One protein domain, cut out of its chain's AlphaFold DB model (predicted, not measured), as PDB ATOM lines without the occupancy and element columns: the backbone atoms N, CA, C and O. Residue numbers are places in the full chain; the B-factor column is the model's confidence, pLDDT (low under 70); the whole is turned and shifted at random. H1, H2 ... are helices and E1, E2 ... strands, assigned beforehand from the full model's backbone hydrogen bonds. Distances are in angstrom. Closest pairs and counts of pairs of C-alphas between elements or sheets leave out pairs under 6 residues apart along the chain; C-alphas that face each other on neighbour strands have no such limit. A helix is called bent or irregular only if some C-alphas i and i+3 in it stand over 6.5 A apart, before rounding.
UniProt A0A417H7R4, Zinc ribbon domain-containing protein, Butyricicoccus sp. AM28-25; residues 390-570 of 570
ATOM      1  N   GLY A 390      -0.414  39.980 -35.764       59.34
ATOM      2  CA  GLY A 390      -0.655  39.774 -34.335       59.34
ATOM      3  C   GLY A 390      -2.059  39.266 -33.976       59.34
ATOM      4  O   GLY A 390      -2.185  38.458 -33.061       59.34
ATOM      5  N   VAL A 391      -3.106  39.697 -34.685       65.38
ATOM      6  CA  VAL A 391      -4.481  39.202 -34.477       65.38
ATOM      7  C   VAL A 391      -4.581  37.759 -34.962       65.38
ATOM      8  O   VAL A 391      -5.020  36.902 -34.199       65.38
ATOM      9  N   THR A 392      -4.067  37.470 -36.158       68.75
ATOM     10  CA  THR A 392      -3.996  36.115 -36.729       68.75
ATOM     11  C   THR A 392      -3.276  35.149 -35.788       68.75
ATOM     12  O   THR A 392      -3.860  34.147 -35.387       68.75
ATOM     13  N   GLN A 393      -2.072  35.500 -35.321       71.19
ATOM     14  CA  GLN A 393      -1.311  34.681 -34.365       71.19
ATOM     15  C   GLN A 393      -2.056  34.467 -33.043       71.19
ATOM     16  O   GLN A 393      -2.000  33.387 -32.456       71.19
ATOM     17  N   SER A 394      -2.762  35.489 -32.548       79.44
ATOM     18  CA  SER A 394      -3.516  35.369 -31.297       79.44
ATOM     19  C   SER A 394      -4.753  34.472 -31.426       79.44
ATOM     20  O   SER A 394      -5.088  33.765 -30.476       79.44
ATOM     21  N   ILE A 395      -5.392  34.448 -32.601       82.69
ATOM     22  CA  ILE A 395      -6.497  33.533 -32.903       82.69
ATOM     23  C   ILE A 395      -5.965  32.111 -33.112       82.69
ATOM     24  O   ILE A 395      -6.531  31.173 -32.559       82.69
ATOM     25  N   GLU A 396      -4.855  31.932 -33.834       81.25
ATOM     26  CA  GLU A 396      -4.191  30.628 -33.981       81.25
ATOM     27  C   GLU A 396      -3.840  30.023 -32.629       81.25
ATOM     28  O   GLU A 396      -4.184  28.875 -32.359       81.25
ATOM     29  N   GLN A 397      -3.212  30.801 -31.744       81.75
ATOM     30  CA  GLN A 397      -2.908  30.339 -30.393       81.75
ATOM     31  C   GLN A 397      -4.181  29.936 -29.642       81.75
ATOM     32  O   GLN A 397      -4.207  28.892 -28.994       81.75
ATOM     33  N   ARG A 398      -5.254  30.726 -29.758       86.12
ATOM     34  CA  ARG A 398      -6.530  30.401 -29.116       86.12
ATOM     35  C   ARG A 398      -7.109  29.078 -29.617       86.12
ATOM     36  O   ARG A 398      -7.649  28.332 -28.803       86.12
ATOM     37  N   LEU A 399      -7.032  28.805 -30.919       86.81
ATOM     38  CA  LEU A 399      -7.522  27.557 -31.510       86.81
ATOM     39  C   LEU A 399      -6.614  26.366 -31.183       86.81
ATOM     40  O   LEU A 399      -7.118  25.266 -30.984       86.81
ATOM     41  N   ASN A 400      -5.305  26.579 -31.050       82.44
ATOM     42  CA  ASN A 400      -4.383  25.557 -30.548       82.44
ATOM     43  C   ASN A 400      -4.733  25.141 -29.109       82.44
ATOM     44  O   ASN A 400      -4.737  23.953 -28.800       82.44
ATOM     45  N   ASP A 401      -5.136  26.089 -28.256       81.56
ATOM     46  CA  ASP A 401      -5.631  25.791 -26.901       81.56
ATOM     47  C   ASP A 401      -6.968  24.993 -26.915       81.56
ATOM     48  O   ASP A 401      -7.366  24.403 -25.904       81.56
ATOM     49  N   GLU A 402      -7.671  24.939 -28.058       83.25
ATOM     50  CA  GLU A 402      -8.857  24.095 -28.277       83.25
ATOM     51  C   GLU A 402      -8.550  22.722 -28.880       83.25
ATOM     52  O   GLU A 402      -9.434  21.868 -28.843       83.25
ATOM     53  N   ALA A 403      -7.347  22.483 -29.409       77.06
ATOM     54  CA  ALA A 403      -7.062  21.326 -30.259       77.06
ATOM     55  C   ALA A 403      -7.412  19.982 -29.598       77.06
ATOM     56  O   ALA A 403      -8.065  19.140 -30.212       77.06
ATOM     57  N   GLU A 404      -7.073  19.810 -28.317       76.75
ATOM     58  CA  GLU A 404      -7.363  18.579 -27.575       76.75
ATOM     59  C   GLU A 404      -8.872  18.331 -27.445       76.75
ATOM     60  O   GLU A 404      -9.363  17.262 -27.808       76.75
ATOM     61  N   PHE A 405      -9.630  19.340 -27.013       79.06
ATOM     62  CA  PHE A 405     -11.089  19.258 -26.905       79.06
ATOM     63  C   PHE A 405     -11.744  19.028 -28.262       79.06
ATOM     64  O   PHE A 405     -12.643  18.196 -28.408       79.06
ATOM     65  N   ALA A 406     -11.269  19.739 -29.274       74.06
ATOM     66  CA  ALA A 406     -11.859  19.716 -30.589       74.06
ATOM     67  C   ALA A 406     -11.573  18.403 -31.336       74.06
ATOM     68  O   ALA A 406     -12.456  17.905 -32.029       74.06
ATOM     69  N   SER A 407     -10.433  17.751 -31.086       70.94
ATOM     70  CA  SER A 407     -10.145  16.393 -31.579       70.94
ATOM     71  C   SER A 407     -11.188  15.349 -31.144       70.94
ATOM     72  O   SER A 407     -11.402  14.337 -31.820       70.94
ATOM     73  N   MET A 408     -11.895  15.604 -30.037       73.75
ATOM     74  CA  MET A 408     -12.966  14.743 -29.534       73.75
ATOM     75  C   MET A 408     -14.326  15.047 -30.190       73.75
ATOM     76  O   MET A 408     -15.235  14.214 -30.130       73.75
ATOM     77  N   LEU A 409     -14.469  16.205 -30.849       72.38
ATOM     78  CA  LEU A 409     -15.664  16.643 -31.575       72.38
ATOM     79  C   LEU A 409     -15.651  16.090 -33.013       72.38
ATOM     80  O   LEU A 409     -15.487  16.821 -33.979       72.38
ATOM     81  N   GLN A 410     -15.838  14.780 -33.187       70.81
ATOM     82  CA  GLN A 410     -15.829  14.133 -34.515       70.81
ATOM     83  C   GLN A 410     -17.014  14.575 -35.405       70.81
ATOM     84  O   GLN A 410     -18.067  13.928 -35.408       70.81
ATOM     85  N   GLY A 411     -16.860  15.667 -36.163       73.94
ATOM     86  CA  GLY A 411     -17.916  16.238 -37.013       73.94
ATOM     87  C   GLY A 411     -19.077  16.845 -36.216       73.94
ATOM     88  O   GLY A 411     -20.203  16.938 -36.711       73.94
ATOM     89  N   GLN A 412     -18.826  17.196 -34.953       82.62
ATOM     90  CA  GLN A 412     -19.782  17.840 -34.060       82.62
ATOM     91  C   GLN A 412     -19.471  19.336 -33.959       82.62
ATOM     92  O   GLN A 412     -18.321  19.744 -34.094       82.62
ATOM     93  N   ILE A 413     -20.504  20.148 -33.732       87.69
ATOM     94  CA  ILE A 413     -20.381  21.606 -33.637       87.69
ATOM     95  C   ILE A 413     -20.782  22.014 -32.228       87.69
ATOM     96  O   ILE A 413     -21.906  21.741 -31.804       87.69
ATOM     97  N   ILE A 414     -19.869  22.669 -31.521       88.81
ATOM     98  CA  ILE A 414     -20.171  23.326 -30.252       88.81
ATOM     99  C   ILE A 414     -20.442  24.806 -30.503       88.81
ATOM    100  O   ILE A 414     -19.733  25.448 -31.275       88.81
ATOM    101  N   ASP A 415     -21.454  25.338 -29.833       89.94
ATOM    102  CA  ASP A 415     -21.802  26.752 -29.849       89.94
ATOM    103  C   ASP A 415     -22.186  27.246 -28.442       89.94
ATOM    104  O   ASP A 415     -22.242  26.489 -27.464       89.94
ATOM    105  N   ARG A 416     -22.456  28.549 -28.345       88.06
ATOM    106  CA  ARG A 416     -22.809  29.257 -27.104       88.06
ATOM    107  C   ARG A 416     -24.054  28.723 -26.397       88.06
ATOM    108  O   ARG A 416     -24.199  28.961 -25.199       88.06
ATOM    109  N   GLU A 417     -24.954  28.060 -27.116       86.50
ATOM    110  CA  GLU A 417     -26.243  27.580 -26.614       86.50
ATOM    111  C   GLU A 417     -26.200  26.077 -26.306       86.50
ATOM    112  O   GLU A 417     -26.840  25.600 -25.365       86.50
ATOM    113  N   ASN A 418     -25.433  25.313 -27.084       87.62
ATOM    114  CA  ASN A 418     -25.451  23.857 -27.069       87.62
ATOM    115  C   ASN A 418     -24.360  23.223 -26.190       87.62
ATOM    116  O   ASN A 418     -24.405  22.007 -25.965       87.62
ATOM    117  N   TRP A 419     -23.420  24.023 -25.669       87.12
ATOM    118  CA  TRP A 419     -22.212  23.575 -24.962       87.12
ATOM    119  C   TRP A 419     -22.465  22.574 -23.828       87.12
ATOM    120  O   TRP A 419     -21.646  21.692 -23.577       87.12
ATOM    121  N   ARG A 420     -23.628  22.650 -23.170       85.19
ATOM    122  CA  ARG A 420     -24.056  21.701 -22.127       85.19
ATOM    123  C   ARG A 420     -24.135  20.256 -22.615       85.19
ATOM    124  O   ARG A 420     -23.949  19.335 -21.829       85.19
ATOM    125  N   SER A 421     -24.362  20.041 -23.908       84.88
ATOM    126  CA  SER A 421     -24.342  18.706 -24.525       84.88
ATOM    127  C   SER A 421     -22.941  18.083 -24.524       84.88
ATOM    128  O   SER A 421     -22.808  16.867 -24.648       84.88
ATOM    129  N   TYR A 422     -21.911  18.914 -24.356       86.06
ATOM    130  CA  TYR A 422     -20.496  18.560 -24.394       86.06
ATOM    131  C   TYR A 422     -19.826  18.678 -23.016       86.06
ATOM    132  O   TYR A 422     -18.606  18.578 -22.924       86.06
ATOM    133  N   GLU A 423     -20.608  18.837 -21.939       82.50
ATOM    134  CA  GLU A 423     -20.122  19.057 -20.566       82.50
ATOM    135  C   GLU A 423     -19.107  17.987 -20.125       82.50
ATOM    136  O   GLU A 423     -18.084  18.307 -19.529       82.50
ATOM    137  N   TYR A 424     -19.332  16.722 -20.497       79.44
ATOM    138  CA  TYR A 424     -18.402  15.625 -20.218       79.44
ATOM    139  C   TYR A 424     -17.041  15.786 -20.920       79.44
ATOM    140  O   TYR A 424     -16.009  15.611 -20.282       79.44
ATOM    141  N   LEU A 425     -17.037  16.128 -22.213       81.25
ATOM    142  CA  LEU A 425     -15.811  16.304 -23.006       81.25
ATOM    143  C   LEU A 425     -15.042  17.562 -22.577       81.25
ATOM    144  O   LEU A 425     -13.814  17.563 -22.515       81.25
ATOM    145  N   LEU A 426     -15.773  18.624 -22.230       85.00
ATOM    146  CA  LEU A 426     -15.194  19.841 -21.666       85.00
ATOM    147  C   LEU A 426     -14.491  19.538 -20.338       85.00
ATOM    148  O   LEU A 426     -13.361  19.961 -20.141       85.00
ATOM    149  N   LEU A 427     -15.116  18.763 -19.448       82.06
ATOM    150  CA  LEU A 427     -14.507  18.389 -18.168       82.06
ATOM    151  C   LEU A 427     -13.270  17.497 -18.323       82.06
ATOM    152  O   LEU A 427     -12.339  17.644 -17.535       82.06
ATOM    153  N   ASP A 428     -13.256  16.594 -19.308       77.25
ATOM    154  CA  ASP A 428     -12.101  15.725 -19.591       77.25
ATOM    155  C   ASP A 428     -10.874  16.564 -19.985       77.25
ATOM    156  O   ASP A 428      -9.780  16.354 -19.484       77.25
ATOM    157  N   THR A 429     -11.083  17.611 -20.784       79.25
ATOM    158  CA  THR A 429      -9.997  18.479 -21.276       79.25
ATOM    159  C   THR A 429      -9.693  19.682 -20.379       79.25
ATOM    160  O   THR A 429      -8.633  20.295 -20.486       79.25
ATOM    161  N   MET A 430     -10.581  20.037 -19.444       81.44
ATOM    162  CA  MET A 430     -10.364  21.154 -18.510       81.44
ATOM    163  C   MET A 430      -9.170  20.929 -17.577       81.44
ATOM    164  O   MET A 430      -8.466  21.881 -17.242       81.44
ATOM    165  N   ALA A 431      -8.932  19.688 -17.149       78.19
ATOM    166  CA  ALA A 431      -7.776  19.374 -16.315       78.19
ATOM    167  C   ALA A 431      -6.456  19.549 -17.084       78.19
ATOM    168  O   ALA A 431      -5.500  20.079 -16.519       78.19
ATOM    169  N   ASP A 432      -6.423  19.196 -18.369       76.12
ATOM    170  CA  ASP A 432      -5.249  19.400 -19.221       76.12
ATOM    171  C   ASP A 432      -5.033  20.876 -19.547       76.12
ATOM    172  O   ASP A 432      -3.907  21.371 -19.503       76.12
ATOM    173  N   ARG A 433      -6.116  21.634 -19.741       78.06
ATOM    174  CA  ARG A 433      -6.054  23.095 -19.888       78.06
ATOM    175  C   ARG A 433      -5.429  23.775 -18.676       78.06
ATOM    176  O   ARG A 433      -4.632  24.692 -18.858       78.06
ATOM    177  N   ASN A 434      -5.731  23.317 -17.462       75.88
ATOM    178  CA  ASN A 434      -5.104  23.853 -16.250       75.88
ATOM    179  C   ASN A 434      -3.588  23.625 -16.206       75.88
ATOM    180  O   ASN A 434      -2.872  24.424 -15.600       75.88
ATOM    181  N   ASP A 435      -3.115  22.542 -16.819       71.56
ATOM    182  CA  ASP A 435      -1.717  22.126 -16.761       71.56
ATOM    183  C   ASP A 435      -0.896  22.649 -17.965       71.56
ATOM    184  O   ASP A 435       0.304  22.896 -17.812       71.56
ATOM    185  N   TYR A 436      -1.521  22.862 -19.136       67.38
ATOM    186  CA  TYR A 436      -0.828  23.129 -20.409       67.38
ATOM    187  C   TYR A 436      -1.340  24.323 -21.231       67.38
ATOM    188  O   TYR A 436      -0.617  24.764 -22.125       67.38
ATOM    189  N   SER A 437      -2.534  24.866 -20.965       68.69
ATOM    190  CA  SER A 437      -3.077  25.972 -21.773       68.69
ATOM    191  C   SER A 437      -2.644  27.347 -21.266       68.69
ATOM    192  O   SER A 437      -2.256  27.523 -20.109       68.69
ATOM    193  N   SER A 438      -2.754  28.354 -22.136       66.19
ATOM    194  CA  SER A 438      -2.562  29.754 -21.749       66.19
ATOM    195  C   SER A 438      -3.773  30.354 -21.014       66.19
ATOM    196  O   SER A 438      -3.712  31.492 -20.538       66.19
ATOM    197  N   LEU A 439      -4.864  29.589 -20.904       68.69
ATOM    198  CA  LEU A 439      -6.124  30.005 -20.300       68.69
ATOM    199  C   LEU A 439      -6.039  29.993 -18.767       68.69
ATOM    200  O   LEU A 439      -5.198  29.339 -18.149       68.69
ATOM    201  N   SER A 440      -6.932  30.741 -18.122       68.81
ATOM    202  CA  SER A 440      -7.007  30.794 -16.662       68.81
ATOM    203  C   SER A 440      -7.360  29.429 -16.067       68.81
ATOM    204  O   SER A 440      -8.342  28.810 -16.477       68.81
ATOM    205  N   SER A 441      -6.614  29.011 -15.042       75.44
ATOM    206  CA  SER A 441      -6.876  27.766 -14.317       75.44
ATOM    207  C   SER A 441      -8.240  27.775 -13.617       75.44
ATOM    208  O   SER A 441      -8.569  28.755 -12.941       75.44
ATOM    209  N   VAL A 442      -8.977  26.664 -13.679       81.94
ATOM    210  CA  VAL A 442     -10.302  26.489 -13.065       81.94
ATOM    211  C   VAL A 442     -10.329  25.347 -12.058       81.94
ATOM    212  O   VAL A 442      -9.842  24.249 -12.316       81.94
ATOM    213  N   GLY A 443     -10.997  25.587 -10.930       85.62
ATOM    214  CA  GLY A 443     -11.236  24.585  -9.901       85.62
ATOM    215  C   GLY A 443     -10.070  24.398  -8.932       85.62
ATOM    216  O   GLY A 443      -9.071  25.118  -8.937       85.62
ATOM    217  N   THR A 444     -10.226  23.420  -8.046       88.38
ATOM    218  CA  THR A 444      -9.269  23.098  -6.983       88.38
ATOM    219  C   THR A 444      -8.527  21.809  -7.312       88.38
ATOM    220  O   THR A 444      -9.153  20.776  -7.546       88.38
ATOM    221  N   PHE A 445      -7.194  21.858  -7.306       87.06
ATOM    222  CA  PHE A 445      -6.349  20.673  -7.465       87.06
ATOM    223  C   PHE A 445      -6.446  19.768  -6.232       87.06
ATOM    224  O   PHE A 445      -6.097  20.179  -5.123       87.06
ATOM    225  N   GLU A 446      -6.868  18.523  -6.432       86.56
ATOM    226  CA  GLU A 446      -7.054  17.541  -5.355       86.56
ATOM    227  C   GLU A 446      -5.880  16.560  -5.239       86.56
ATOM    228  O   GLU A 446      -5.681  15.926  -4.199       86.56
ATOM    229  N   GLY A 447      -5.074  16.435  -6.295       85.69
ATOM    230  CA  GLY A 447      -3.935  15.529  -6.341       85.69
ATOM    231  C   GLY A 447      -3.797  14.838  -7.688       85.69
ATOM    232  O   GLY A 447      -4.320  15.280  -8.705       85.69
ATOM    233  N   THR A 448      -3.083  13.719  -7.673       85.69
ATOM    234  CA  THR A 448      -2.818  12.903  -8.857       85.69
ATOM    235  C   THR A 448      -3.426  11.519  -8.657       85.69
ATOM    236  O   THR A 448      -3.258  10.927  -7.584       85.69
ATOM    237  N   ASP A 449      -4.113  10.980  -9.667       79.88
ATOM    238  CA  ASP A 449      -4.635   9.616  -9.600       79.88
ATOM    239  C   ASP A 449      -3.484   8.616  -9.429       79.88
ATOM    240  O   ASP A 449      -2.509   8.595 -10.177       79.88
ATOM    241  N   SER A 450      -3.587   7.769  -8.408       77.06
ATOM    242  CA  SER A 450      -2.499   6.864  -8.021       77.06
ATOM    243  C   SER A 450      -2.236   5.708  -8.998       77.06
ATOM    244  O   SER A 450      -1.194   5.059  -8.892       77.06
ATOM    245  N   MET A 451      -3.170   5.409  -9.907       74.94
ATOM    246  CA  MET A 451      -3.057   4.325 -10.886       74.94
ATOM    247  C   MET A 451      -2.586   4.831 -12.245       74.94
ATOM    248  O   MET A 451      -1.808   4.144 -12.907       74.94
ATOM    249  N   THR A 452      -3.071   5.996 -12.662       76.12
ATOM    250  CA  THR A 452      -2.811   6.555 -13.988       76.12
ATOM    251  C   THR A 452      -1.759   7.663 -13.924       76.12
ATOM    252  O   THR A 452      -0.927   7.754 -14.817       76.12
ATOM    253  N   GLY A 453      -1.686   8.444 -12.847       76.75
ATOM    254  CA  GLY A 453      -0.719   9.536 -12.720       76.75
ATOM    255  C   GLY A 453      -1.200  10.875 -13.289       76.75
ATOM    256  O   GLY A 453      -0.378  11.776 -13.422       76.75
ATOM    257  N   VAL A 454      -2.495  11.019 -13.603       80.88
ATOM    258  CA  VAL A 454      -3.077  12.280 -14.114       80.88
ATOM    259  C   VAL A 454      -3.528  13.201 -12.996       80.88
ATOM    260  O   VAL A 454      -3.928  12.735 -11.924       80.88
ATOM    261  N   SER A 455      -3.474  14.504 -13.255       82.44
ATOM    262  CA  SER A 455      -4.000  15.544 -12.375       82.44
ATOM    263  C   SER A 455      -5.516  15.416 -12.220       82.44
ATOM    264  O   SER A 455      -6.229  15.121 -13.178       82.44
ATOM    265  N   VAL A 456      -6.011  15.629 -10.999       84.94
ATOM    266  CA  VAL A 456      -7.441  15.592 -10.674       84.94
ATOM    267  C   VAL A 456      -7.859  16.934 -10.087       84.94
ATOM    268  O   VAL A 456      -7.271  17.403  -9.106       84.94
ATOM    269  N   TYR A 457      -8.908  17.519 -10.662       87.00
ATOM    270  CA  TYR A 457      -9.467  18.805 -10.255       87.00
ATOM    271  C   TYR A 457     -10.941  18.668  -9.855       87.00
ATOM    272  O   TYR A 457     -11.708  17.929 -10.474       87.00
ATOM    273  N   GLN A 458     -11.347  19.403  -8.819       89.12
ATOM    274  CA  GLN A 458     -12.753  19.610  -8.463       89.12
ATOM    275  C   GLN A 458     -13.212  20.988  -8.921       89.12
ATOM    276  O   GLN A 458     -12.584  21.991  -8.588       89.12
ATOM    277  N   ILE A 459     -14.320  21.035  -9.656       88.38
ATOM    278  CA  ILE A 459     -14.838  22.260 -10.272       88.38
ATOM    279  C   ILE A 459     -16.291  22.441  -9.838       88.38
ATOM    280  O   ILE A 459     -17.107  21.540 -10.002       88.38
ATOM    281  N   THR A 460     -16.650  23.578  -9.253       87.81
ATOM    282  CA  THR A 460     -18.055  23.891  -8.955       87.81
ATOM    283  C   THR A 460     -18.832  24.209 -10.228       87.81
ATOM    284  O   THR A 460     -18.269  24.619 -11.241       87.81
ATOM    285  N   GLN A 461     -20.162  24.111 -10.156       85.31
ATOM    286  CA  GLN A 461     -21.029  24.560 -11.248       85.31
ATOM    287  C   GLN A 461     -20.793  26.025 -11.629       85.31
ATOM    288  O   GLN A 461     -20.675  26.335 -12.810       85.31
ATOM    289  N   ALA A 462     -20.669  26.902 -10.632       86.25
ATOM    290  CA  ALA A 462     -20.439  28.323 -10.860       86.25
ATOM    291  C   ALA A 462     -19.085  28.590 -11.536       86.25
ATOM    292  O   ALA A 462     -19.008  29.436 -12.416       86.25
ATOM    293  N   GLU A 463     -18.035  27.858 -11.155       88.81
ATOM    294  CA  GLU A 463     -16.715  27.976 -11.786       88.81
ATOM    295  C   GLU A 463     -16.737  27.505 -13.244       88.81
ATOM    296  O   GLU A 463     -16.155  28.167 -14.098       88.81
ATOM    297  N   MET A 464     -17.432  26.405 -13.552       86.88
ATOM    298  CA  MET A 464     -17.574  25.939 -14.934       86.88
ATOM    299  C   MET A 464     -18.377  26.929 -15.786       86.88
ATOM    300  O   MET A 464     -17.964  27.267 -16.889       86.88
ATOM    301  N   GLU A 465     -19.507  27.417 -15.274       88.31
ATOM    302  CA  GLU A 465     -20.350  28.404 -15.961       88.31
ATOM    303  C   GLU A 465     -19.608  29.711 -16.218       88.31
ATOM    304  O   GLU A 465     -19.656  30.233 -17.331       88.31
ATOM    305  N   GLN A 466     -18.885  30.207 -15.214       88.75
ATOM    306  CA  GLN A 466     -18.046  31.387 -15.362       88.75
ATOM    307  C   GLN A 466     -16.974  31.155 -16.429       88.75
ATOM    308  O   GLN A 466     -16.817  31.980 -17.320       88.75
ATOM    309  N   TRP A 467     -16.291  30.012 -16.402       89.00
ATOM    310  CA  TRP A 467     -15.260  29.712 -17.390       89.00
ATOM    311  C   TRP A 467     -15.810  29.613 -18.818       89.00
ATOM    312  O   TRP A 467     -15.193  30.119 -19.756       89.00
ATOM    313  N   MET A 468     -16.992  29.019 -18.995       89.31
ATOM    314  CA  MET A 468     -17.670  28.966 -20.294       89.31
ATOM    315  C   MET A 468     -18.117  30.352 -20.765       89.31
ATOM    316  O   MET A 468     -18.018  30.671 -21.950       89.31
ATOM    317  N   GLN A 469     -18.567  31.208 -19.848       90.31
ATOM    318  CA  GLN A 469     -18.891  32.595 -20.163       90.31
ATOM    319  C   GLN A 469     -17.641  33.384 -20.579       90.31
ATOM    320  O   GLN A 469     -17.694  34.139 -21.547       90.31
ATOM    321  N   GLU A 470     -16.517  33.170 -19.894       89.62
ATOM    322  CA  GLU A 470     -15.235  33.826 -20.161       89.62
ATOM    323  C   GLU A 470     -14.626  33.385 -21.501       89.62
ATOM    324  O   GLU A 470     -14.196  34.240 -22.272       89.62
ATOM    325  N   ASN A 471     -14.639  32.083 -21.817       89.12
ATOM    326  CA  ASN A 471     -13.878  31.507 -22.938       89.12
ATOM    327  C   ASN A 471     -14.714  31.150 -24.177       89.12
ATOM    328  O   ASN A 471     -14.143  30.963 -25.254       89.12
ATOM    329  N   TYR A 472     -16.042  31.065 -24.045       91.12
ATOM    330  CA  TYR A 472     -16.966  30.761 -25.150       91.12
ATOM    331  C   TYR A 472     -18.094  31.789 -25.285       91.12
ATOM    332  O   TYR A 472     -18.892  31.701 -26.211       91.12
ATOM    333  N   GLY A 473     -18.211  32.768 -24.379       89.50
ATOM    334  CA  GLY A 473     -19.351  33.692 -24.381       89.50
ATOM    335  C   GLY A 473     -20.692  32.975 -24.172       89.50
ATOM    336  O   GLY A 473     -21.729  33.449 -24.647       89.50
ATOM    337  N   ALA A 474     -20.660  31.808 -23.525       88.94
ATOM    338  CA  ALA A 474     -21.785  30.892 -23.421       88.94
ATOM    339  C   ALA A 474     -23.004  31.515 -22.725       88.94
ATOM    340  O   ALA A 474     -22.862  32.303 -21.784       88.94
ATOM    341  N   ASP A 475     -24.206  31.117 -23.153       83.38
ATOM    342  CA  ASP A 475     -25.418  31.396 -22.387       83.38
ATOM    343  C   ASP A 475     -25.535  30.369 -21.251       83.38
ATOM    344  O   ASP A 475     -25.512  29.151 -21.455       83.38
ATOM    345  N   VAL A 476     -25.603  30.877 -20.022       79.62
ATOM    346  CA  VAL A 476     -25.666  30.083 -18.789       79.62
ATOM    347  C   VAL A 476     -27.083  30.045 -18.202       79.62
ATOM    348  O   VAL A 476     -27.297  29.444 -17.148       79.62
ATOM    349  N   ALA A 477     -28.069  30.663 -18.862       60.88
ATOM    350  CA  ALA A 477     -29.443  30.702 -18.383       60.88
ATOM    351  C   ALA A 477     -30.194  29.366 -18.599       60.88
ATOM    352  O   ALA A 477     -30.351  28.873 -19.711       60.88
ATOM    353  N   ASP A 478     -30.743  28.822 -17.507       57.16
ATOM    354  CA  ASP A 478     -31.869  27.867 -17.472       57.16
ATOM    355  C   ASP A 478     -31.669  26.416 -17.969       57.16
ATOM    356  O   ASP A 478     -32.623  25.757 -18.390       57.16
ATOM    357  N   THR A 479     -30.487  25.821 -17.787       56.75
ATOM    358  CA  THR A 479     -30.320  24.355 -17.916       56.75
ATOM    359  C   THR A 479     -29.700  23.727 -16.667       56.75
ATOM    360  O   THR A 479     -28.704  24.205 -16.132       56.75
ATOM    361  N   GLN A 480     -30.336  22.668 -16.142       63.56
ATOM    362  CA  GLN A 480     -29.807  21.918 -14.996       63.56
ATOM    363  C   GLN A 480     -28.617  21.051 -15.433       63.56
ATOM    364  O   GLN A 480     -28.702  20.447 -16.504       63.56
ATOM    365  N   PRO A 481     -27.557  20.946 -14.608       64.62
ATOM    366  CA  PRO A 481     -26.395  20.119 -14.918       64.62
ATOM    367  C   PRO A 481     -26.781  18.640 -14.990       64.62
ATOM    368  O   PRO A 481     -27.743  18.210 -14.337       64.62
ATOM    369  N   ASP A 482     -26.014  17.842 -15.735       65.12
ATOM    370  CA  ASP A 482     -26.228  16.397 -15.727       65.12
ATOM    371  C   ASP A 482     -25.886  15.827 -14.339       65.12
ATOM    372  O   ASP A 482     -24.735  15.785 -13.892       65.12
ATOM    373  N   VAL A 483     -26.923  15.363 -13.637       57.53
ATOM    374  CA  VAL A 483     -26.850  14.831 -12.269       57.53
ATOM    375  C   VAL A 483     -25.930  13.603 -12.176       57.53
ATOM    376  O   VAL A 483     -25.476  13.262 -11.085       57.53
ATOM    377  N   ALA A 484     -25.644  12.916 -13.289       60.72
ATOM    378  CA  ALA A 484     -24.713  11.790 -13.302       60.72
ATOM    379  C   ALA A 484     -23.243  12.216 -13.133       60.72
ATOM    380  O   ALA A 484     -22.449  11.437 -12.602       60.72
ATOM    381  N   ILE A 485     -22.894  13.430 -13.566       64.31
ATOM    382  CA  ILE A 485     -21.519  13.956 -13.600       64.31
ATOM    383  C   ILE A 485     -21.297  14.954 -12.452       64.31
ATOM    384  O   ILE A 485     -20.206  15.034 -11.887       64.31
ATOM    385  N   TYR A 486     -22.353  15.660 -12.044       70.62
ATOM    386  CA  TYR A 486     -22.340  16.590 -10.921       70.62
ATOM    387  C   TYR A 486     -22.743  15.900  -9.606       70.62
ATOM    388  O   TYR A 486     -23.926  15.702  -9.316       70.62
ATOM    389  N   ALA A 487     -21.758  15.548  -8.774       69.38
ATOM    390  CA  ALA A 487     -21.972  14.838  -7.513       69.38
ATOM    391  C   ALA A 487     -21.357  15.594  -6.326       69.38
ATOM    392  O   ALA A 487     -20.255  16.119  -6.394       69.38
ATOM    393  N   ASN A 488     -22.057  15.631  -5.187       73.56
ATOM    394  CA  ASN A 488     -21.598  16.304  -3.959       73.56
ATOM    395  C   ASN A 488     -21.310  17.819  -4.097       73.56
ATOM    396  O   ASN A 488     -20.640  18.383  -3.234       73.56
ATOM    397  N   GLY A 489     -21.856  18.483  -5.122       76.94
ATOM    398  CA  GLY A 489     -21.721  19.930  -5.337       76.94
ATOM    399  C   GLY A 489     -20.538  20.357  -6.211       76.94
ATOM    400  O   GLY A 489     -20.280  21.554  -6.306       76.94
ATOM    401  N   TYR A 490     -19.834  19.404  -6.831       83.31
ATOM    402  CA  TYR A 490     -18.701  19.657  -7.723       83.31
ATOM    403  C   TYR A 490     -18.687  18.627  -8.869       83.31
ATOM    404  O   TYR A 490     -19.181  17.506  -8.722       83.31
ATOM    405  N   TYR A 491     -18.095  18.996  -9.998       84.62
ATOM    406  CA  TYR A 491     -17.614  18.090 -11.037       84.62
ATOM    407  C   TYR A 491     -16.208  17.600 -10.688       84.62
ATOM    408  O   TYR A 491     -15.450  18.297 -10.011       84.62
ATOM    409  N   THR A 492     -15.850  16.406 -11.157       83.62
ATOM    410  CA  THR A 492     -14.474  15.893 -11.080       83.62
ATOM    411  C   THR A 492     -13.901  15.806 -12.489       83.62
ATOM    412  O   THR A 492     -14.409  15.029 -13.293       83.62
ATOM    413  N   ALA A 493     -12.864  16.594 -12.761       82.62
ATOM    414  CA  ALA A 493     -12.118  16.597 -14.015       82.62
ATOM    415  C   ALA A 493     -10.818  15.800 -13.846       82.62
ATOM    416  O   ALA A 493     -10.126  15.941 -12.831       82.62
ATOM    417  N   TYR A 494     -10.503  14.958 -14.827       80.31
ATOM    418  CA  TYR A 494      -9.294  14.138 -14.864       80.31
ATOM    419  C   TYR A 494      -8.490  14.546 -16.088       80.31
ATOM    420  O   TYR A 494      -9.059  14.578 -17.166       80.31
ATOM    421  N   GLY A 495      -7.199  14.833 -15.922       69.88
ATOM    422  CA  GLY A 495      -6.334  15.099 -17.071       69.88
ATOM    423  C   GLY A 495      -6.107  13.848 -17.915       69.88
ATOM    424  O   GLY A 495      -6.282  12.711 -17.452       69.88
ATOM    425  N   SER A 496      -5.663  14.050 -19.144       66.25
ATOM    426  CA  SER A 496      -5.259  13.017 -20.078       66.25
ATOM    427  C   SER A 496      -3.802  12.588 -19.839       66.25
ATOM    428  O   SER A 496      -3.004  13.222 -19.149       66.25
ATOM    429  N   GLN A 497      -3.422  11.423 -20.379       54.66
ATOM    430  CA  GLN A 497      -2.053  10.882 -20.272       54.66
ATOM    431  C   GLN A 497      -1.052  11.564 -21.220       54.66
ATOM    432  O   GLN A 497       0.072  11.078 -21.378       54.66
ATOM    433  N   GLY A 498      -1.452  12.653 -21.870       54.34
ATOM    434  CA  GLY A 498      -0.626  13.403 -22.797       54.34
ATOM    435  C   GLY A 498      -1.475  14.205 -23.771       54.34
ATOM    436  O   GLY A 498      -2.418  13.672 -24.347       54.34
ATOM    437  N   PHE A 499      -1.059  15.451 -23.978       53.75
ATOM    438  CA  PHE A 499      -1.627  16.369 -24.956       53.75
ATOM    439  C   PHE A 499      -1.478  15.787 -26.368       53.75
ATOM    440  O   PHE A 499      -0.362  15.481 -26.804       53.75
ATOM    441  N   ILE A 500      -2.593  15.608 -27.078       55.69
ATOM    442  CA  ILE A 500      -2.567  15.382 -28.526       55.69
ATOM    443  C   ILE A 500      -2.488  16.769 -29.155       55.69
ATOM    444  O   ILE A 500      -3.497  17.458 -29.275       55.69
ATOM    445  N   GLY A 501      -1.272  17.206 -29.476       58.03
ATOM    446  CA  GLY A 501      -1.077  18.452 -30.197       58.03
ATOM    447  C   GLY A 501      -1.392  18.237 -31.666       58.03
ATOM    448  O   GLY A 501      -0.622  17.606 -32.385       58.03
ATOM    449  N   ASP A 502      -2.522  18.761 -32.121       66.75
ATOM    450  CA  ASP A 502      -2.637  19.162 -33.515       66.75
ATOM    451  C   ASP A 502      -2.232  20.630 -33.582       66.75
ATOM    452  O   ASP A 502      -2.693  21.453 -32.791       66.75
ATOM    453  N   THR A 503      -1.345  20.966 -34.513       72.12
ATOM    454  CA  THR A 503      -1.045  22.360 -34.824       72.12
ATOM    455  C   THR A 503      -2.138  22.893 -35.736       72.12
ATOM    456  O   THR A 503      -2.392  22.353 -36.813       72.12
ATOM    457  N   VAL A 504      -2.781  23.969 -35.304       74.12
ATOM    458  CA  VAL A 504      -3.781  24.698 -36.073       74.12
ATOM    459  C   VAL A 504      -3.088  25.798 -36.864       74.12
ATOM    460  O   VAL A 504      -2.337  26.601 -36.310       74.12
ATOM    461  N   SER A 505      -3.354  25.845 -38.166       70.44
ATOM    462  CA  SER A 505      -2.948  26.942 -39.048       70.44
ATOM    463  C   SER A 505      -4.186  27.577 -39.658       70.44
ATOM    464  O   SER A 505      -5.053  26.864 -40.177       70.44
ATOM    465  N   LEU A 506      -4.289  28.904 -39.587       66.31
ATOM    466  CA  LEU A 506      -5.400  29.608 -40.208       66.31
ATOM    467  C   LEU A 506      -5.269  29.542 -41.731       66.31
ATOM    468  O   LEU A 506      -4.235  29.853 -42.310       66.31
ATOM    469  N   LEU A 507      -6.357  29.126 -42.365       64.69
ATOM    470  CA  LEU A 507      -6.519  29.079 -43.813       64.69
ATOM    471  C   LEU A 507      -7.170  30.361 -44.324       64.69
ATOM    472  O   LEU A 507      -6.817  30.873 -45.377       64.69
ATOM    473  N   ALA A 508      -8.152  30.863 -43.575       59.31
ATOM    474  CA  ALA A 508      -8.841  32.105 -43.880       59.31
ATOM    475  C   ALA A 508      -9.431  32.711 -42.608       59.31
ATOM    476  O   ALA A 508      -9.797  31.991 -41.677       59.31
ATOM    477  N   ALA A 509      -9.571  34.032 -42.580       62.75
ATOM    478  CA  ALA A 509     -10.204  34.750 -41.487       62.75
ATOM    479  C   ALA A 509     -10.961  35.971 -42.017       62.75
ATOM    480  O   ALA A 509     -10.453  36.717 -42.849       62.75
ATOM    481  N   TYR A 510     -12.183  36.172 -41.530       63.88
ATOM    482  CA  TYR A 510     -13.116  37.177 -42.022       63.88
ATOM    483  C   TYR A 510     -13.753  37.891 -40.843       63.88
ATOM    484  O   TYR A 510     -14.389  37.249 -40.010       63.88
ATOM    485  N   GLU A 511     -13.650  39.214 -40.787       71.69
ATOM    486  CA  GLU A 511     -14.413  39.984 -39.809       71.69
ATOM    487  C   GLU A 511     -15.905  39.936 -40.159       71.69
ATOM    488  O   GLU A 511     -16.313  40.237 -41.282       71.69
ATOM    489  N   LEU A 512     -16.728  39.535 -39.194       69.25
ATOM    490  CA  LEU A 512     -18.182  39.537 -39.316       69.25
ATOM    491  C   LEU A 512     -18.743  40.870 -38.830       69.25
ATOM    492  O   LEU A 512     -19.437  41.560 -39.576       69.25
ATOM    493  N   GLN A 513     -18.441  41.218 -37.576       72.81
ATOM    494  CA  GLN A 513     -18.904  42.435 -36.918       72.81
ATOM    495  C   GLN A 513     -18.165  42.642 -35.585       72.81
ATOM    496  O   GLN A 513     -18.157  41.734 -34.761       72.81
ATOM    497  N   SER A 514     -17.637  43.846 -35.329       68.88
ATOM    498  CA  SER A 514     -17.164  44.300 -34.000       68.88
ATOM    499  C   SER A 514     -16.304  43.264 -33.260       68.88
ATOM    500  O   SER A 514     -16.784  42.602 -32.339       68.88
ATOM    501  N   ASP A 515     -15.058  43.093 -33.709       78.69
ATOM    502  CA  ASP A 515     -14.074  42.167 -33.123       78.69
ATOM    503  C   ASP A 515     -14.500  40.685 -33.138       78.69
ATOM    504  O   ASP A 515     -13.925  39.846 -32.441       78.69
ATOM    505  N   THR A 516     -15.504  40.351 -33.954       83.06
ATOM    506  CA  THR A 516     -15.960  38.983 -34.218       83.06
ATOM    507  C   THR A 516     -15.500  38.545 -35.597       83.06
ATOM    508  O   THR A 516     -15.764  39.230 -36.587       83.06
ATOM    509  N   TYR A 517     -14.882  37.373 -35.670       80.56
ATOM    510  CA  TYR A 517     -14.289  36.816 -36.873       80.56
ATOM    511  C   TYR A 517     -14.792  35.400 -37.125       80.56
ATOM    512  O   TYR A 517     -14.859  34.578 -36.217       80.56
ATOM    513  N   TYR A 518     -15.108  35.100 -38.379       81.88
ATOM    514  CA  TYR A 518     -15.208  33.737 -38.879       81.88
ATOM    515  C   TYR A 518     -13.830  33.302 -39.359       81.88
ATOM    516  O   TYR A 518     -13.181  34.042 -40.093       81.88
ATOM    517  N   VAL A 519     -13.386  32.114 -38.977       78.88
ATOM    518  CA  VAL A 519     -12.080  31.588 -39.359       78.88
ATOM    519  C   VAL A 519     -12.191  30.162 -39.869       78.88
ATOM    520  O   VAL A 519     -12.928  29.353 -39.314       78.88
ATOM    521  N   GLN A 520     -11.448  29.854 -40.925       78.81
ATOM    522  CA  GLN A 520     -11.198  28.497 -41.395       78.81
ATOM    523  C   GLN A 520      -9.770  28.118 -41.050       78.81
ATOM    524  O   GLN A 520      -8.864  28.944 -41.150       78.81
ATOM    525  N   PHE A 521      -9.563  26.862 -40.681       75.69
ATOM    526  CA  PHE A 521      -8.250  26.369 -40.297       75.69
ATOM    527  C   PHE A 521      -8.008  24.941 -40.775       75.69
ATOM    528  O   PHE A 521      -8.941  24.157 -40.970       75.69
ATOM    529  N   SER A 522      -6.734  24.607 -40.963       76.19
ATOM    530  CA  SER A 522      -6.259  23.240 -41.146       76.19
ATOM    531  C   SER A 522      -5.605  22.754 -39.873       76.19
ATOM    532  O   SER A 522      -5.025  23.538 -39.116       76.19
ATOM    533  N   LYS A 523      -5.655  21.445 -39.693       77.94
ATOM    534  CA  LYS A 523      -5.045  20.741 -38.582       77.94
ATOM    535  C   LYS A 523      -3.873  19.959 -39.126       77.94
ATOM    536  O   LYS A 523      -3.990  19.299 -40.155       77.94
ATOM    537  N   GLN A 524      -2.745  20.047 -38.450       75.19
ATOM    538  CA  GLN A 524      -1.589  19.229 -38.755       75.19
ATOM    539  C   GLN A 524      -1.232  18.429 -37.527       75.19
ATOM    540  O   GLN A 524      -1.058  18.996 -36.450       75.19
ATOM    541  N   ASN A 525      -1.086  17.123 -37.695       68.62
ATOM    542  CA  ASN A 525      -0.652  16.282 -36.598       68.62
ATOM    543  C   ASN A 525       0.749  16.727 -36.148       68.62
ATOM    544  O   ASN A 525       1.683  16.680 -36.947       68.62
ATOM    545  N   GLU A 526       0.945  17.135 -34.892       64.62
ATOM    546  CA  GLU A 526       2.241  17.688 -34.460       64.62
ATOM    547  C   GLU A 526       3.383  16.656 -34.557       64.62
ATOM    548  O   GLU A 526       4.551  17.005 -34.734       64.62
ATOM    549  N   ALA A 527       3.073  15.357 -34.492       61.59
ATOM    550  CA  ALA A 527       4.086  14.309 -34.568       61.59
ATOM    551  C   ALA A 527       4.490  13.957 -36.007       61.59
ATOM    552  O   ALA A 527       5.639  13.559 -36.233       61.59
ATOM    553  N   THR A 528       3.565  14.048 -36.966       63.00
ATOM    554  CA  THR A 528       3.804  13.610 -38.353       63.00
ATOM    555  C   THR A 528       3.818  14.744 -39.372       63.00
ATOM    556  O   THR A 528       4.342  14.544 -40.464       63.00
ATOM    557  N   MET A 529       3.330  15.933 -39.000       61.22
ATOM    558  CA  MET A 529       3.064  17.082 -39.879       61.22
ATOM    559  C   MET A 529       2.097  16.754 -41.030       61.22
ATOM    560  O   MET A 529       2.043  17.479 -42.022       61.22
ATOM    561  N   ASP A 530       1.350  15.651 -40.922       63.59
ATOM    562  CA  ASP A 530       0.349  15.277 -41.915       63.59
ATOM    563  C   ASP A 530      -0.910  16.136 -41.741       63.59
ATOM    564  O   ASP A 530      -1.257  16.512 -40.619       63.59
ATOM    565  N   ASP A 531      -1.603  16.411 -42.848       67.62
ATOM    566  CA  ASP A 531      -2.930  17.038 -42.836       67.62
ATOM    567  C   ASP A 531      -3.913  16.127 -42.084       67.62
ATOM    568  O   ASP A 531      -4.194  15.005 -42.518       67.62
ATOM    569  N   ASP A 532      -4.403  16.613 -40.945       70.06
ATOM    570  CA  ASP A 532      -5.329  15.920 -40.043       70.06
ATOM    571  C   ASP A 532      -6.749  16.500 -40.140       70.06
ATOM    572  O   ASP A 532      -7.576  16.372 -39.236       70.06
ATOM    573  N   GLY A 533      -7.046  17.181 -41.252       72.56
ATOM    574  CA  GLY A 533      -8.371  17.676 -41.594       72.56
ATOM    575  C   GLY A 533      -8.525  19.184 -41.437       72.56
ATOM    576  O   GLY A 533      -7.583  19.935 -41.181       72.56
ATOM    577  N   ARG A 534      -9.762  19.650 -41.606       79.38
ATOM    578  CA  ARG A 534     -10.104  21.076 -41.616       79.38
ATOM    579  C   ARG A 534     -11.271  21.362 -40.691       79.38
ATOM    580  O   ARG A 534     -12.070  20.477 -40.394       79.38
ATOM    581  N   GLY A 535     -11.349  22.598 -40.234       81.62
ATOM    582  CA  GLY A 535     -12.432  23.064 -39.391       81.62
ATOM    583  C   GLY A 535     -12.701  24.543 -39.593       81.62
ATOM    584  O   GLY A 535     -12.039  25.231 -40.380       81.62
ATOM    585  N   TYR A 536     -13.685  25.028 -38.850       86.75
ATOM    586  CA  TYR A 536     -13.978  26.445 -38.759       86.75
ATOM    587  C   TYR A 536     -14.288  26.850 -37.323       86.75
ATOM    588  O   TYR A 536     -14.712  26.033 -36.503       86.75
ATOM    589  N   ALA A 537     -14.122  28.134 -37.030       89.88
ATOM    590  CA  ALA A 537     -14.587  28.725 -35.789       89.88
ATOM    591  C   ALA A 537     -15.192  30.110 -36.023       89.88
ATOM    592  O   ALA A 537     -14.883  30.791 -37.001       89.88
ATOM    593  N   VAL A 538     -16.045  30.535 -35.100       91.06
ATOM    594  CA  VAL A 538     -16.414  31.939 -34.920       91.06
ATOM    595  C   VAL A 538     -15.793  32.392 -33.610       91.06
ATOM    596  O   VAL A 538     -16.103  31.842 -32.554       91.06
ATOM    597  N   VAL A 539     -14.895  33.369 -33.682       91.50
ATOM    598  CA  VAL A 539     -14.156  33.896 -32.533       91.50
ATOM    599  C   VAL A 539     -14.501  35.356 -32.293       91.50
ATOM    600  O   VAL A 539     -14.698  36.107 -33.240       91.50
ATOM    601  N   HIS A 540     -14.563  35.772 -31.036       90.94
ATOM    602  CA  HIS A 540     -14.850  37.151 -30.648       90.94
ATOM    603  C   HIS A 540     -13.851  37.626 -29.601       90.94
ATOM    604  O   HIS A 540     -13.659  36.951 -28.588       90.94
ATOM    605  N   PHE A 541     -13.219  38.779 -29.808       86.94
ATOM    606  CA  PHE A 541     -12.359  39.357 -28.781       86.94
ATOM    607  C   PHE A 541     -13.211  40.032 -27.708       86.94
ATOM    608  O   PHE A 541     -13.871  41.037 -27.963       86.94
ATOM    609  N   SER A 542     -13.188  39.495 -26.489       86.00
ATOM    610  CA  SER A 542     -13.893  40.111 -25.371       86.00
ATOM    611  C   SER A 542     -13.000  41.126 -24.667       86.00
ATOM    612  O   SER A 542     -12.077  40.747 -23.948       86.00
ATOM    613  N   ASP A 543     -13.322  42.414 -24.789       83.38
ATOM    614  CA  ASP A 543     -12.668  43.484 -24.018       83.38
ATOM    615  C   ASP A 543     -12.831  43.314 -22.496       83.38
ATOM    616  O   ASP A 543     -11.982  43.760 -21.722       83.38
ATOM    617  N   GLU A 544     -13.930  42.692 -22.051       86.06
ATOM    618  CA  GLU A 544     -14.221  42.467 -20.629       86.06
ATOM    619  C   GLU A 544     -13.221  41.492 -19.998       86.06
ATOM    620  O   GLU A 544     -12.727  41.738 -18.895       86.06
ATOM    621  N   TYR A 545     -12.903  40.413 -20.714       81.75
ATOM    622  CA  TYR A 545     -12.043  39.338 -20.222       81.75
ATOM    623  C   TYR A 545     -10.619  39.391 -20.791       81.75
ATOM    624  O   TYR A 545      -9.721  38.740 -20.261       81.75
ATOM    625  N   GLY A 546     -10.387  40.186 -21.839       81.94
ATOM    626  CA  GLY A 546      -9.098  40.303 -22.519       81.94
ATOM    627  C   GLY A 546      -8.667  39.020 -23.233       81.94
ATOM    628  O   GLY A 546      -7.468  38.779 -23.368       81.94
ATOM    629  N   VAL A 547      -9.625  38.185 -23.649       84.44
ATOM    630  CA  VAL A 547      -9.387  36.885 -24.294       84.44
ATOM    631  C   VAL A 547     -10.248  36.716 -25.543       84.44
ATOM    632  O   VAL A 547     -11.323  37.308 -25.670       84.44
ATOM    633  N   TRP A 548      -9.782  35.862 -26.454       88.69
ATOM    634  CA  TRP A 548     -10.576  35.390 -27.584       88.69
ATOM    635  C   TRP A 548     -11.585  34.347 -27.115       88.69
ATOM    636  O   TRP A 548     -11.220  33.260 -26.667       88.69
ATOM    637  N   GLN A 549     -12.863  34.669 -27.240       92.06
ATOM    638  CA  GLN A 549     -13.950  33.734 -27.012       92.06
ATOM    639  C   GLN A 549     -14.197  32.912 -28.268       92.06
ATOM    640  O   GLN A 549     -14.212  33.463 -29.365       92.06
ATOM    641  N   VAL A 550     -14.435  31.613 -28.112       92.94
ATOM    642  CA  VAL A 550     -14.843  30.732 -29.213       92.94
ATOM    643  C   VAL A 550     -16.356  30.577 -29.145       92.94
ATOM    644  O   VAL A 550     -16.875  29.838 -28.317       92.94
ATOM    645  N   TRP A 551     -17.077  31.330 -29.967       91.81
ATOM    646  CA  TRP A 551     -18.541  31.310 -29.983       91.81
ATOM    647  C   TRP A 551     -19.096  30.076 -30.684       91.81
ATOM    648  O   TRP A 551     -20.131  29.553 -30.285       91.81
ATOM    649  N   GLU A 552     -18.404  29.602 -31.712       91.88
ATOM    650  CA  GLU A 552     -18.766  28.388 -32.432       91.88
ATOM    651  C   GLU A 552     -17.492  27.696 -32.894       91.88
ATOM    652  O   GLU A 552     -16.559  28.361 -33.344       91.88
ATOM    653  N   LEU A 553     -17.446  26.374 -32.779       91.12
ATOM    654  CA  LEU A 553     -16.327  25.565 -33.241       91.12
ATOM    655  C   LEU A 553     -16.860  24.310 -33.921       91.12
ATOM    656  O   LEU A 553     -17.519  23.477 -33.297       91.12
ATOM    657  N   GLY A 554     -16.549  24.189 -35.207       88.38
ATOM    658  CA  GLY A 554     -16.751  22.983 -35.986       88.38
ATOM    659  C   GLY A 554     -15.404  22.340 -36.293       88.38
ATOM    660  O   GLY A 554     -14.576  22.919 -36.998       88.38
ATOM    661  N   TRP A 555     -15.187  21.141 -35.759       84.19
ATOM    662  CA  TRP A 555     -13.997  20.338 -36.032       84.19
ATOM    663  C   TRP A 555     -14.340  19.234 -37.032       84.19
ATOM    664  O   TRP A 555     -15.401  18.614 -36.931       84.19
ATOM    665  N   ASP A 556     -13.468  18.998 -38.016       80.31
ATOM    666  CA  ASP A 556     -13.753  18.116 -39.162       80.31
ATOM    667  C   ASP A 556     -15.002  18.527 -39.956       80.31
ATOM    668  O   ASP A 556     -15.766  17.700 -40.460       80.31
ATOM    669  N   THR A 557     -15.210  19.836 -40.077       74.00
ATOM    670  CA  THR A 557     -16.308  20.444 -40.827       74.00
ATOM    671  C   THR A 557     -15.759  21.436 -41.847       74.00
ATOM    672  O   THR A 557     -14.887  22.250 -41.553       74.00
ATOM    673  N   GLU A 558     -16.277  21.389 -43.076       66.19
ATOM    674  CA  GLU A 558     -15.738  22.201 -44.180       66.19
ATOM    675  C   GLU A 558     -16.043  23.701 -44.035       66.19
ATOM    676  O   GLU A 558     -15.262  24.545 -44.477       66.19
ATOM    677  N   SER A 559     -17.187  24.058 -43.444       71.12
ATOM    678  CA  SER A 559     -17.605  25.453 -43.274       71.12
ATOM    679  C   SER A 559     -18.761  25.606 -42.286       71.12
ATOM    680  O   SER A 559     -19.476  24.648 -41.974       71.12
ATOM    681  N   ILE A 560     -18.950  26.841 -41.821       72.75
ATOM    682  CA  ILE A 560     -20.150  27.255 -41.094       72.75
ATOM    683  C   ILE A 560     -21.367  27.278 -42.023       72.75
ATOM    684  O   ILE A 560     -21.269  27.635 -43.198       72.75
ATOM    685  N   SER A 561     -22.545  26.941 -41.494       71.12
ATOM    686  CA  SER A 561     -23.785  27.057 -42.266       71.12
ATOM    687  C   SER A 561     -24.122  28.524 -42.569       71.12
ATOM    688  O   SER A 561     -23.920  29.396 -41.722       71.12
ATOM    689  N   GLU A 562     -24.702  28.820 -43.742       68.88
ATOM    690  CA  GLU A 562     -25.129  30.191 -44.086       68.88
ATOM    691  C   GLU A 562     -26.101  30.778 -43.052       68.88
ATOM    692  O   GLU A 562     -26.061  31.973 -42.758       68.88
ATOM    693  N   GLN A 563     -26.961  29.932 -42.479       70.94
ATOM    694  CA  GLN A 563     -27.916  30.326 -41.449       70.94
ATOM    695  C   GLN A 563     -27.212  30.745 -40.151       70.94
ATOM    696  O   GLN A 563     -27.557  31.787 -39.596       70.94
ATOM    697  N   SER A 564     -26.229  29.964 -39.691       70.56
ATOM    698  CA  SER A 564     -25.414  30.299 -38.513       70.56
ATOM    699  C   SER A 564     -24.589  31.559 -38.776       70.56
ATOM    700  O   SER A 564     -24.615  32.497 -37.988       70.56
ATOM    701  N   LEU A 565     -23.940  31.650 -39.940       73.88
ATOM    702  CA  LEU A 565     -23.136  32.811 -40.324       73.88
ATOM    703  C   LEU A 565     -23.957  34.108 -40.365       73.88
ATOM    704  O   LEU A 565     -23.476  35.164 -39.959       73.88
ATOM    705  N   ALA A 566     -25.204  34.043 -40.839       71.31
ATOM    706  CA  ALA A 566     -26.109  35.187 -40.854       71.31
ATOM    707  C   ALA A 566     -26.514  35.654 -39.445       71.31
ATOM    708  O   ALA A 566     -26.800  36.838 -39.274       71.31
ATOM    709  N   ALA A 567     -26.523  34.768 -38.443       76.88
ATOM    710  CA  ALA A 567     -26.838  35.128 -37.061       76.88
ATOM    711  C   ALA A 567     -25.759  36.017 -36.419       76.88
ATOM    712  O   ALA A 567     -26.084  36.818 -35.554       76.88
ATOM    713  N   TYR A 568     -24.508  35.918 -36.876       75.06
ATOM    714  CA  TYR A 568     -23.383  36.721 -36.377       75.06
ATOM    715  C   TYR A 568     -23.152  38.029 -37.150       75.06
ATOM    716  O   TYR A 568     -22.406  38.893 -36.701       75.06
ATOM    717  N   LYS A 569     -23.755  38.172 -38.338       65.69
ATOM    718  CA  LYS A 569     -23.640  39.380 -39.180       65.69
ATOM    719  C   LYS A 569     -24.674  40.462 -38.841       65.69
ATOM    720  O   LYS A 569     -24.559  41.580 -39.347       65.69
ATOM    721  N   ASN A 570     -25.695  40.124 -38.054       54.88
ATOM    722  CA  ASN A 570     -26.814  40.993 -37.676       54.88
ATOM    723  C   ASN A 570     -26.767  41.300 -36.186       54.88
ATOM    724  O   ASN A 570     -27.142  42.443 -35.835       54.88
TER     725      ASN A 570
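Overview. This is residues 390 to 570 of the 570 residues of the protein "Zinc ribbon domain-containing protein" of Butyricicoccus sp. AM28-25 (UniProt A0A417H7R4). Look first for two lobes side by side: a twisted five-stranded sheet, E1 E8 E7 E6 E5, that curls round H1, and a small three-stranded sheet, E2 E3 E4, with H3 over one face. H5 packs on the other face of the large sheet with its residues 564 to 569, over a part of E6 and E7 alone, H4 stands at that sheet's level beside E8, and H2 and part of H3 lie between the lobes. The printed part has 181 residues, with five named helices and eight named strands in the order H1 H2 E1 H3 E2 E3 H4 E4 E5 E6 E7 E8 H5; both sheets are antiparallel throughout and the class is mixed, helices and strands. The whole is compact, with a radius of gyration of the C-alphas of 16.2 A and spans of 45 by 43 by 28 A.

Arrangement. Begin with E5, residues 502 to 513, E6, 516 to 525, E7, 531 to 542, and E8, 547 to 555; they form a meander, each strand the antiparallel neighbour of the one before, and each successive two are a hairpin. Look at N 510 and O 518, 2.8 A apart, between E5 and E6; at N 519 and O 537, 2.8 A, between E6 and E7; and at N 549 and O 540, 2.8 A, between E7 and E8. E1, residues 413 to 415, is the edge strand beside E8, with N 553 and O 414 at 2.9 A. E5 bends by 65 degrees at residue 508, E7 by 59 at 534 and E8 by 69 at 552. The sheet curls round H1, residues 390 to 400; the closest C-alphas of H1 and E5 are those of Asn 400 and Val 504, 5.6 A. H5, residues 562 to 569, lies on the opposite face at a height over the sheet of 9.5 A, along the strands, which gives three layers, helices on both faces. H2, residues 403 to 407, is on this sheet, over none of its strands, at a height over the sheet of 6.1 A. H4, residues 461 to 472, is at the sheet's level; the closest C-alphas of H4 and E8 are those of Tyr 472 and Val 550, 4.6 A. Now find the second sheet, E2, residues 444 to 448, E3, 455 to 459, and E4, 491 to 494, with N 446 and O 456 at 2.9 A and N 491 and O 459 at 2.7 A. H3, residues 419 to 436, is on it at a height over the sheet of 8.1 A, slantwise to the strands at 48 degrees to E3 on the local plane, which gives two layers, a helix on one face. H3 touches H2 with residues 425 to 429 alone, the closest C-alphas being those of Thr 429 and Phe 405, 5.8 A. In H1, H2 and H4 every O i to N i+4 pair is within hydrogen-bond range; in H3 it is 10 of 14 and in H5 3 of 4.

Along the chain. Find C-alpha 390 at (-0.655, 39.774, -34.335), where H1 begins and runs 15.2 A. E7 is 30.9 A from first to last C-alpha, E5 28.6 A, E6 27.5 A and E8 20.8 A. H3 runs 21.9 A from C-alpha 419 at (-22.212, 23.575, -24.962), with a kink of 65 degrees near residue 426; it is irregular, C-alphas 421 and 424 being 8.0 A apart. H4 measures 15.8 A, E3 12.9 A and E2 12.2 A. H5 ends at C-alpha 569 (-23.640, 39.380, -39.180).

Size, cuts and confidence. The two farthest C-alphas, those of Ser 450 and Asn 570, are 51.3 A apart. The printed part has no cut, and Asn 570 is the chain's last residue. The one long link is from H4 to E4, residues 473 to 490. The mean pLDDT of the printed part is 77.3; 44 residues are under 70, among them residues 477 to 485, 495 to 502 and 525 to 531.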